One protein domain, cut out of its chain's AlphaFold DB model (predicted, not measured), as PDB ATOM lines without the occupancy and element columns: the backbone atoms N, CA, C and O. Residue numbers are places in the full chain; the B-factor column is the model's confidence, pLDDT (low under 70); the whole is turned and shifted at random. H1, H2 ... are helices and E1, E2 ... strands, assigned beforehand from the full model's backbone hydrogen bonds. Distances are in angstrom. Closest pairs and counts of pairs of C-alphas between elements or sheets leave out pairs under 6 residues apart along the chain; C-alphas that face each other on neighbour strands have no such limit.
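Overview. This is residues 107 to 164 of the 164 residues of the protein "PsbP domain-containing protein 1 chloroplastic-like" of Trifolium pratense (UniProt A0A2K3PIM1). An antiparallel hairpin of two strands, E1 and E2, has the first part of the helix H2, residues 116 to 124, packed on it, and the short helix H1 sits near residue 157, where E2 begins. Past H2 a long loop, residues 131 to 143, swings out and folds back to E1; its residues 133 to 138 stick out at one end of the longest axis, and the turn of the hairpin is at the other end. The printed part has 58 residues, with two named helices and two named strands in the order H1, H2, E1, E2; the sheet has the order E1 - E2, is antiparallel, and the class is mixed, helices and strands. The whole is loose, with a radius of gyration of the C-alphas of 13.9 A, and elongated, with spans of 45 by 23 by 17 A.

Arrangement. Start at the first printed residue and go to H1, residues 110 to 113. A tight link of 2 residues leads from it to H2, residues 116 to 130. H1 and H2 are close but not clearly touching, with 1 pair of C-alphas within 8 A, those of Leu 113 and Ala 119, 5.3 A apart. A long link of 13 residues then leads to E1, residues 144 to 151, and a tight link of 5 residues leads on to E2, residues 157 to 163. Look back from E2 to H1: their closest C-alphas are those of Val 110 and Leu 157, 7.0 A apart. H1 and E1 are apart. For H2 look at Pro 116, where the helix comes closest to both strands: its C-alpha is 5.8 A from that of Thr 147 in E1 and 5.7 A from that of Tyr 159 in E2. Within 10 A of H2's C-alphas there are 20 pairs to E2 and 18 to E1, made by residues 116 to 124 of the helix. E1 and E2 form a hairpin and are antiparallel neighbours, with 164 degrees between their N-to-C directions. Among the C-alphas that face each other are those of Thr 147 and Val 161, 4.6 A apart, and those of Val 151 and Leu 157, 4.5 A apart. Across this pair you will find N 148 and O 160 at 2.9 A and N 158 and O 150 at 2.8 A, both within hydrogen-bond range. In H2 every O i to N i+4 pair is within hydrogen-bond range; H1 is too short for such a pair, and its 1 pair of O i and N i+3 is within range.

Along the chain. Find C-alpha 110 at (23.919, -59.517, -15.864), where H1 begins; its four residues run to Leu 113. Next find C-alpha 116 at (31.527, -55.002, -16.869); from there H2, 15 residues and the longest helix, runs 21.2 A to Glu 130. E1, the longest strand with 8 residues, runs 20.8 A from Val 144 to Val 151. E2, 7 residues, runs 19.9 A from Leu 157 to Val 163, whose C-alpha is at (33.353, -44.205, -10.823).

Size, cuts and confidence. The two C-alphas farthest apart are those of Arg 135, in the link from H2 to E1, and Asp 153, in the link from E1 to E2, at 45.7 A. The printed part has no cut, and it ends at Cys 164, the chain's last residue. The link from H2 to E1, residues 131 to 143, is long, and its residues 133 to 138 stand free. Look there too for low confidence: residues 131 to 137 are under 70 in pLDDT, while the mean of the printed part is 87.0.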
ATOM      1  N   PHE A 107      16.700 -58.090 -20.221       86.31
ATOM      2  CA  PHE A 107      17.867 -58.806 -19.722       86.31
ATOM      3  C   PHE A 107      17.428 -59.906 -18.758       86.31
ATOM      4  O   PHE A 107      16.642 -59.660 -17.842       86.31
ATOM      5  N   LYS A 108      17.939 -61.121 -18.968       86.56
ATOM      6  CA  LYS A 108      17.731 -62.273 -18.081       86.56
ATOM      7  C   LYS A 108      18.885 -62.431 -17.102       86.56
ATOM      8  O   LYS A 108      18.687 -62.908 -15.990       86.56
ATOM      9  N   THR A 109      20.084 -62.064 -17.535       89.88
ATOM     10  CA  THR A 109      21.318 -62.189 -16.765       89.88
ATOM     11  C   THR A 109      22.132 -60.904 -16.851       89.88
ATOM     12  O   THR A 109      21.968 -60.111 -17.777       89.88
ATOM     13  N   VAL A 110      23.034 -60.695 -15.891       91.19
ATOM     14  CA  VAL A 110      23.919 -59.517 -15.864       91.19
ATOM     15  C   VAL A 110      24.851 -59.500 -17.083       91.19
ATOM     16  O   VAL A 110      25.197 -58.438 -17.591       91.19
ATOM     17  N   GLN A 111      25.189 -60.673 -17.620       92.56
ATOM     18  CA  GLN A 111      25.996 -60.833 -18.826       92.56
ATOM     19  C   GLN A 111      25.321 -60.257 -20.076       92.56
ATOM     20  O   GLN A 111      26.016 -59.828 -20.996       92.56
ATOM     21  N   ASP A 112      23.986 -60.176 -20.101       91.81
ATOM     22  CA  ASP A 112      23.252 -59.583 -21.224       91.81
ATOM     23  C   ASP A 112      23.496 -58.062 -21.337       91.81
ATOM     24  O   ASP A 112      23.218 -57.458 -22.376       91.81
ATOM     25  N   LEU A 113      24.046 -57.431 -20.290       90.06
ATOM     26  CA  LEU A 113      24.459 -56.025 -20.306       90.06
ATOM     27  C   LEU A 113      25.771 -55.796 -21.078       90.06
ATOM     28  O   LEU A 113      26.067 -54.649 -21.441       90.06
ATOM     29  N   GLY A 114      26.511 -56.868 -21.378       93.00
ATOM     30  CA  GLY A 114      27.834 -56.849 -21.999       93.00
ATOM     31  C   GLY A 114      28.951 -57.114 -20.990       93.00
ATOM     32  O   GLY A 114      28.738 -57.729 -19.940       93.00
ATOM     33  N   SER A 115      30.162 -56.653 -21.309       94.94
ATOM     34  CA  SER A 115      31.281 -56.674 -20.360       94.94
ATOM     35  C   SER A 115      31.015 -55.725 -19.172       94.94
ATOM     36  O   SER A 115      30.233 -54.780 -19.316       94.94
ATOM     37  N   PRO A 116      31.659 -55.920 -18.004       94.81
ATOM     38  CA  PRO A 116      31.527 -55.002 -16.869       94.81
ATOM     39  C   PRO A 116      31.812 -53.538 -17.234       94.81
ATOM     40  O   PRO A 116      31.113 -52.635 -16.779       94.81
ATOM     41  N   GLU A 117      32.793 -53.306 -18.110       94.12
ATOM     42  CA  GLU A 117      33.152 -51.974 -18.600       94.12
ATOM     43  C   GLU A 117      32.048 -51.352 -19.469       94.12
ATOM     44  O   GLU A 117      31.685 -50.189 -19.286       94.12
ATOM     45  N   GLU A 118      31.471 -52.120 -20.396       93.62
ATOM     46  CA  GLU A 118      30.362 -51.655 -21.236       93.62
ATOM     47  C   GLU A 118      29.097 -51.387 -20.418       93.62
ATOM     48  O   GLU A 118      28.429 -50.372 -20.629       93.62
ATOM     49  N   ALA A 119      28.778 -52.276 -19.474       92.81
ATOM     50  CA  ALA A 119      27.647 -52.116 -18.572       92.81
ATOM     51  C   ALA A 119      27.813 -50.859 -17.703       92.81
ATOM     52  O   ALA A 119      26.903 -50.032 -17.646       92.81
ATOM     53  N   GLY A 120      28.998 -50.663 -17.115       92.50
ATOM     54  CA  GLY A 120      29.325 -49.480 -16.320       92.50
ATOM     55  C   GLY A 120      29.183 -48.180 -17.110       92.50
ATOM     56  O   GLY A 120      28.536 -47.245 -16.642       92.50
ATOM     57  N   LYS A 121      29.691 -48.132 -18.351       92.50
ATOM     58  CA  LYS A 121      29.540 -46.957 -19.229       92.50
ATOM     59  C   LYS A 121      28.077 -46.651 -19.552       92.50
ATOM     60  O   LYS A 121      27.697 -45.479 -19.560       92.50
ATOM     61  N   LYS A 122      27.251 -47.672 -19.810       90.19
ATOM     62  CA  LYS A 122      25.814 -47.492 -20.089       90.19
ATOM     63  C   LYS A 122      25.082 -46.909 -18.883       90.19
ATOM     64  O   LYS A 122      24.390 -45.906 -19.037       90.19
ATOM     65  N   VAL A 123      25.284 -47.496 -17.701       88.19
ATOM     66  CA  VAL A 123      24.672 -47.024 -16.448       88.19
ATOM     67  C   VAL A 123      25.117 -45.600 -16.136       88.19
ATOM     68  O   VAL A 123      24.281 -44.739 -15.879       88.19
ATOM     69  N   LEU A 124      26.417 -45.313 -16.247       89.31
ATOM     70  CA  LEU A 124      26.948 -43.978 -15.997       89.31
ATOM     71  C   LEU A 124      26.380 -42.940 -16.971       89.31
ATOM     72  O   LEU A 124      26.015 -41.841 -16.564       89.31
ATOM     73  N   THR A 125      26.262 -43.291 -18.253       88.25
ATOM     74  CA  THR A 125      25.667 -42.406 -19.263       88.25
ATOM     75  C   THR A 125      24.206 -42.109 -18.945       88.25
ATOM     76  O   THR A 125      23.791 -40.953 -19.032       88.25
ATOM     77  N   GLN A 126      23.430 -43.127 -18.563       85.75
ATOM     78  CA  GLN A 126      22.037 -42.949 -18.159       85.75
ATOM     79  C   GLN A 126      21.938 -42.026 -16.939       85.75
ATOM     80  O   GLN A 126      21.242 -41.015 -17.004       85.75
ATOM     81  N   TYR A 127      22.706 -42.316 -15.889       83.81
ATOM     82  CA  TYR A 127      22.747 -41.516 -14.670       83.81
ATOM     83  C   TYR A 127      23.101 -40.053 -14.974       83.81
ATOM     84  O   TYR A 127      22.350 -39.138 -14.647       83.81
ATOM     85  N   LEU A 128      24.200 -39.805 -15.692       84.19
ATOM     86  CA  LEU A 128      24.599 -38.446 -16.060       84.19
ATOM     87  C   LEU A 128      23.513 -37.724 -16.860       84.19
ATOM     88  O   LEU A 128      23.271 -36.552 -16.581       84.19
ATOM     89  N   THR A 129      22.850 -38.414 -17.797       82.75
ATOM     90  CA  THR A 129      21.767 -37.857 -18.626       82.75
ATOM     91  C   THR A 129      20.572 -37.425 -17.779       82.75
ATOM     92  O   THR A 129      20.061 -36.323 -17.972       82.75
ATOM     93  N   GLU A 130      20.154 -38.246 -16.814       76.75
ATOM     94  CA  GLU A 130      19.053 -37.931 -15.896       76.75
ATOM     95  C   GLU A 130      19.366 -36.709 -15.014       76.75
ATOM     96  O   GLU A 130      18.488 -35.886 -14.749       76.75
ATOM     97  N   PHE A 131      20.635 -36.522 -14.638       67.75
ATOM     98  CA  PHE A 131      21.092 -35.372 -13.850       67.75
ATOM     99  C   PHE A 131      21.574 -34.172 -14.685       67.75
ATOM    100  O   PHE A 131      22.060 -33.185 -14.109       67.75
ATOM    101  N   MET A 132      21.437 -34.191 -16.017       63.84
ATOM    102  CA  MET A 132      21.726 -33.020 -16.849       63.84
ATOM    103  C   MET A 132      20.630 -31.966 -16.668       63.84
ATOM    104  O   MET A 132      19.498 -32.121 -17.126       63.84
ATOM    105  N   SER A 133      20.966 -30.830 -16.051       60.50
ATOM    106  CA  SER A 133      20.059 -29.680 -16.061       60.50
ATOM    107  C   SER A 133      20.095 -29.024 -17.438       60.50
ATOM    108  O   SER A 133      21.006 -28.256 -17.754       60.50
ATOM    109  N   THR A 134      19.066 -29.270 -18.245       63.31
ATOM    110  CA  THR A 134      18.876 -28.608 -19.548       63.31
ATOM    111  C   THR A 134      18.696 -27.091 -19.422       63.31
ATOM    112  O   THR A 134      18.920 -26.362 -20.384       63.31
ATOM    113  N   ARG A 135      18.324 -26.599 -18.230       62.62
ATOM    114  CA  ARG A 135      18.039 -25.181 -17.965       62.62
ATOM    115  C   ARG A 135      19.262 -24.380 -17.500       62.62
ATOM    116  O   ARG A 135      19.317 -23.185 -17.766       62.62
ATOM    117  N   LEU A 136      20.214 -25.003 -16.800       65.56
ATOM    118  CA  LEU A 136      21.371 -24.315 -16.201       65.56
ATOM    119  C   LEU A 136      22.705 -24.613 -16.902       65.56
ATOM    120  O   LEU A 136      23.726 -24.069 -16.497       65.56
ATOM    121  N   GLY A 137      22.725 -25.472 -17.930       65.69
ATOM    122  CA  GLY A 137      23.954 -25.805 -18.664       65.69
ATOM    123  C   GLY A 137      25.016 -26.515 -17.815       65.69
ATOM    124  O   GLY A 137      26.178 -26.579 -18.208       65.69
ATOM    125  N   VAL A 138      24.635 -27.043 -16.646       73.31
ATOM    126  CA  VAL A 138      25.543 -27.775 -15.758       73.31
ATOM    127  C   VAL A 138      25.786 -29.149 -16.363       73.31
ATOM    128  O   VAL A 138      24.922 -30.028 -16.314       73.31
ATOM    129  N   LYS A 139      26.971 -29.320 -16.947       73.44
ATOM    130  CA  LYS A 139      27.458 -30.608 -17.428       73.44
ATOM    131  C   LYS A 139      28.171 -31.314 -16.280       73.44
ATOM    132  O   LYS A 139      29.151 -30.800 -15.752       73.44
ATOM    133  N   ARG A 140      27.659 -32.480 -15.893       80.56
ATOM    134  CA  ARG A 140      28.369 -33.402 -15.009       80.56
ATOM    135  C   ARG A 140      29.197 -34.334 -15.877       80.56
ATOM    136  O   ARG A 140      28.699 -34.855 -16.873       80.56
ATOM    137  N   GLU A 141      30.457 -34.494 -15.517       83.44
ATOM    138  CA  GLU A 141      31.372 -35.428 -16.158       83.44
ATOM    139  C   GLU A 141      31.772 -36.461 -15.118       83.44
ATOM    140  O   GLU A 141      31.909 -36.130 -13.942       83.44
ATOM    141  N   SER A 142      31.900 -37.709 -15.548       85.69
ATOM    142  CA  SER A 142      32.352 -38.798 -14.698       85.69
ATOM    143  C   SER A 142      33.055 -39.844 -15.548       85.69
ATOM    144  O   SER A 142      32.777 -39.965 -16.746       85.69
ATOM    145  N   ASN A 143      33.971 -40.585 -14.935       88.56
ATOM    146  CA  ASN A 143      34.730 -41.646 -15.580       88.56
ATOM    147  C   ASN A 143      34.659 -42.936 -14.767       88.56
ATOM    148  O   ASN A 143      34.608 -42.918 -13.540       88.56
ATOM    149  N   VAL A 144      34.704 -44.069 -15.464       92.31
ATOM    150  CA  VAL A 144      34.846 -45.382 -14.832       92.31
ATOM    151  C   VAL A 144      36.301 -45.553 -14.393       92.31
ATOM    152  O   VAL A 144      37.204 -45.510 -15.227       92.31
ATOM    153  N   LEU A 145      36.521 -45.737 -13.093       93.75
ATOM    154  CA  LEU A 145      37.835 -45.965 -12.490       93.75
ATOM    155  C   LEU A 145      38.265 -47.428 -12.600       93.75
ATOM    156  O   LEU A 145      39.406 -47.728 -12.941       93.75
ATOM    157  N   SER A 146      37.345 -48.336 -12.282       94.81
ATOM    158  CA  SER A 146      37.605 -49.770 -12.220       94.81
ATOM    159  C   SER A 146      36.326 -50.544 -12.494       94.81
ATOM    160  O   SER A 146      35.232 -50.111 -12.127       94.81
ATOM    161  N   THR A 147      36.463 -51.705 -13.129       96.25
ATOM    162  CA  THR A 147      35.372 -52.672 -13.246       96.25
ATOM    163  C   THR A 147      35.874 -54.071 -12.957       96.25
ATOM    164  O   THR A 147      36.989 -54.438 -13.325       96.25
ATOM    165  N   SER A 148      35.043 -54.863 -12.298       95.62
ATOM    166  CA  SER A 148      35.320 -56.270 -12.048       95.62
ATOM    167  C   SER A 148      34.032 -57.079 -12.077       95.62
ATOM    168  O   SER A 148      32.925 -56.544 -11.981       95.62
ATOM    169  N   SER A 149      34.176 -58.387 -12.239       96.62
ATOM    170  CA  SER A 149      33.088 -59.336 -12.078       96.62
ATOM    171  C   SER A 149      33.450 -60.332 -10.984       96.62
ATOM    172  O   SER A 149      34.598 -60.765 -10.871       96.62
ATOM    173  N   ARG A 150      32.474 -60.677 -10.146       95.56
ATOM    174  CA  ARG A 150      32.651 -61.662  -9.075       95.56
ATOM    175  C   ARG A 150      31.407 -62.514  -8.924       95.56
ATOM    176  O   ARG A 150      30.298 -62.027  -9.111       95.56
ATOM    177  N   VAL A 151      31.594 -63.775  -8.565       96.38
ATOM    178  CA  VAL A 151      30.493 -64.642  -8.140       96.38
ATOM    179  C   VAL A 151      30.395 -64.533  -6.623       96.38
ATOM    180  O   VAL A 151      31.414 -64.670  -5.946       96.38
ATOM    181  N   ALA A 152      29.216 -64.203  -6.102       91.56
ATOM    182  CA  ALA A 152      28.998 -64.110  -4.660       91.56
ATOM    183  C   ALA A 152      28.609 -65.475  -4.065       91.56
ATOM    184  O   ALA A 152      28.487 -66.472  -4.779       91.56
ATOM    185  N   ASP A 153      28.414 -65.517  -2.746       91.12
ATOM    186  CA  ASP A 153      28.110 -66.747  -1.998       91.12
ATOM    187  C   ASP A 153      26.776 -67.394  -2.415       91.12
ATOM    188  O   ASP A 153      26.556 -68.584  -2.201       91.12
ATOM    189  N   ASP A 154      25.897 -66.624  -3.058       89.56
ATOM    190  CA  ASP A 154      24.633 -67.083  -3.632       89.56
ATOM    191  C   ASP A 154      24.786 -67.734  -5.023       89.56
ATOM    192  O   ASP A 154      23.799 -68.150  -5.636       89.56
ATOM    193  N   GLY A 155      26.015 -67.818  -5.541       93.25
ATOM    194  CA  GLY A 155      26.327 -68.376  -6.854       93.25
ATOM    195  C   GLY A 155      25.950 -67.472  -8.030       93.25
ATOM    196  O   GLY A 155      26.068 -67.903  -9.181       93.25
ATOM    197  N   LYS A 156      25.507 -66.230  -7.787       93.38
ATOM    198  CA  LYS A 156      25.159 -65.280  -8.851       93.38
ATOM    199  C   LYS A 156      26.359 -64.427  -9.239       93.38
ATOM    200  O   LYS A 156      27.222 -64.113  -8.421       93.38
ATOM    201  N   LEU A 157      26.412 -64.051 -10.518       95.50
ATOM    202  CA  LEU A 157      27.435 -63.153 -11.044       95.50
ATOM    203  C   LEU A 157      27.040 -61.697 -10.792       95.50
ATOM    204  O   LEU A 157      25.966 -61.262 -11.199       95.50
ATOM    205  N   TYR A 158      27.958 -60.945 -10.200       95.81
ATOM    206  CA  TYR A 158      27.844 -59.517  -9.951       95.81
ATOM    207  C   TYR A 158      28.895 -58.762 -10.748       95.81
ATOM    208  O   TYR A 158      30.050 -59.187 -10.834       95.81
ATOM    209  N   TYR A 159      28.498 -57.617 -11.292       96.38
ATOM    210  CA  TYR A 159      29.424 -56.616 -11.807       96.38
ATOM    211  C   TYR A 159      29.624 -55.541 -10.749       96.38
ATOM    212  O   TYR A 159      28.661 -55.044 -10.171       96.38
ATOM    213  N   GLN A 160      30.881 -55.194 -10.501       95.69
ATOM    214  CA  GLN A 160      31.272 -54.086  -9.646       95.69
ATOM    215  C   GLN A 160      31.915 -53.020 -10.522       95.69
ATOM    216  O   GLN A 160      32.812 -53.316 -11.313       95.69
ATOM    217  N   VAL A 161      31.430 -51.792 -10.388       94.62
ATOM    218  CA  VAL A 161      31.863 -50.640 -11.173       94.62
ATOM    219  C   VAL A 161      32.167 -49.514 -10.198       94.62
ATOM    220  O   VAL A 161      31.331 -49.169  -9.368       94.62
ATOM    221  N   GLU A 162      33.362 -48.953 -10.306       93.62
ATOM    222  CA  GLU A 162      33.809 -47.797  -9.535       93.62
ATOM    223  C   GLU A 162      33.915 -46.596 -10.471       93.62
ATOM    224  O   GLU A 162      34.404 -46.723 -11.596       93.62
ATOM    225  N   VAL A 163      33.444 -45.433 -10.020       91.12
ATOM    226  CA  VAL A 163      33.353 -44.205 -10.823       91.12
ATOM    227  C   VAL A 163      33.884 -42.999 -10.047       91.12
ATOM    228  O   VAL A 163      33.841 -42.999  -8.816       91.12
ATOM    229  N   CYS A 164      34.375 -41.982 -10.763       84.38
ATOM    230  CA  CYS A 164      34.774 -40.672 -10.228       84.38
ATOM    231  C   CYS A 164      34.116 -39.520 -10.977       84.38
ATOM    232  O   CYS A 164      33.883 -39.689 -12.199       84.38
TER     233      CYS A 164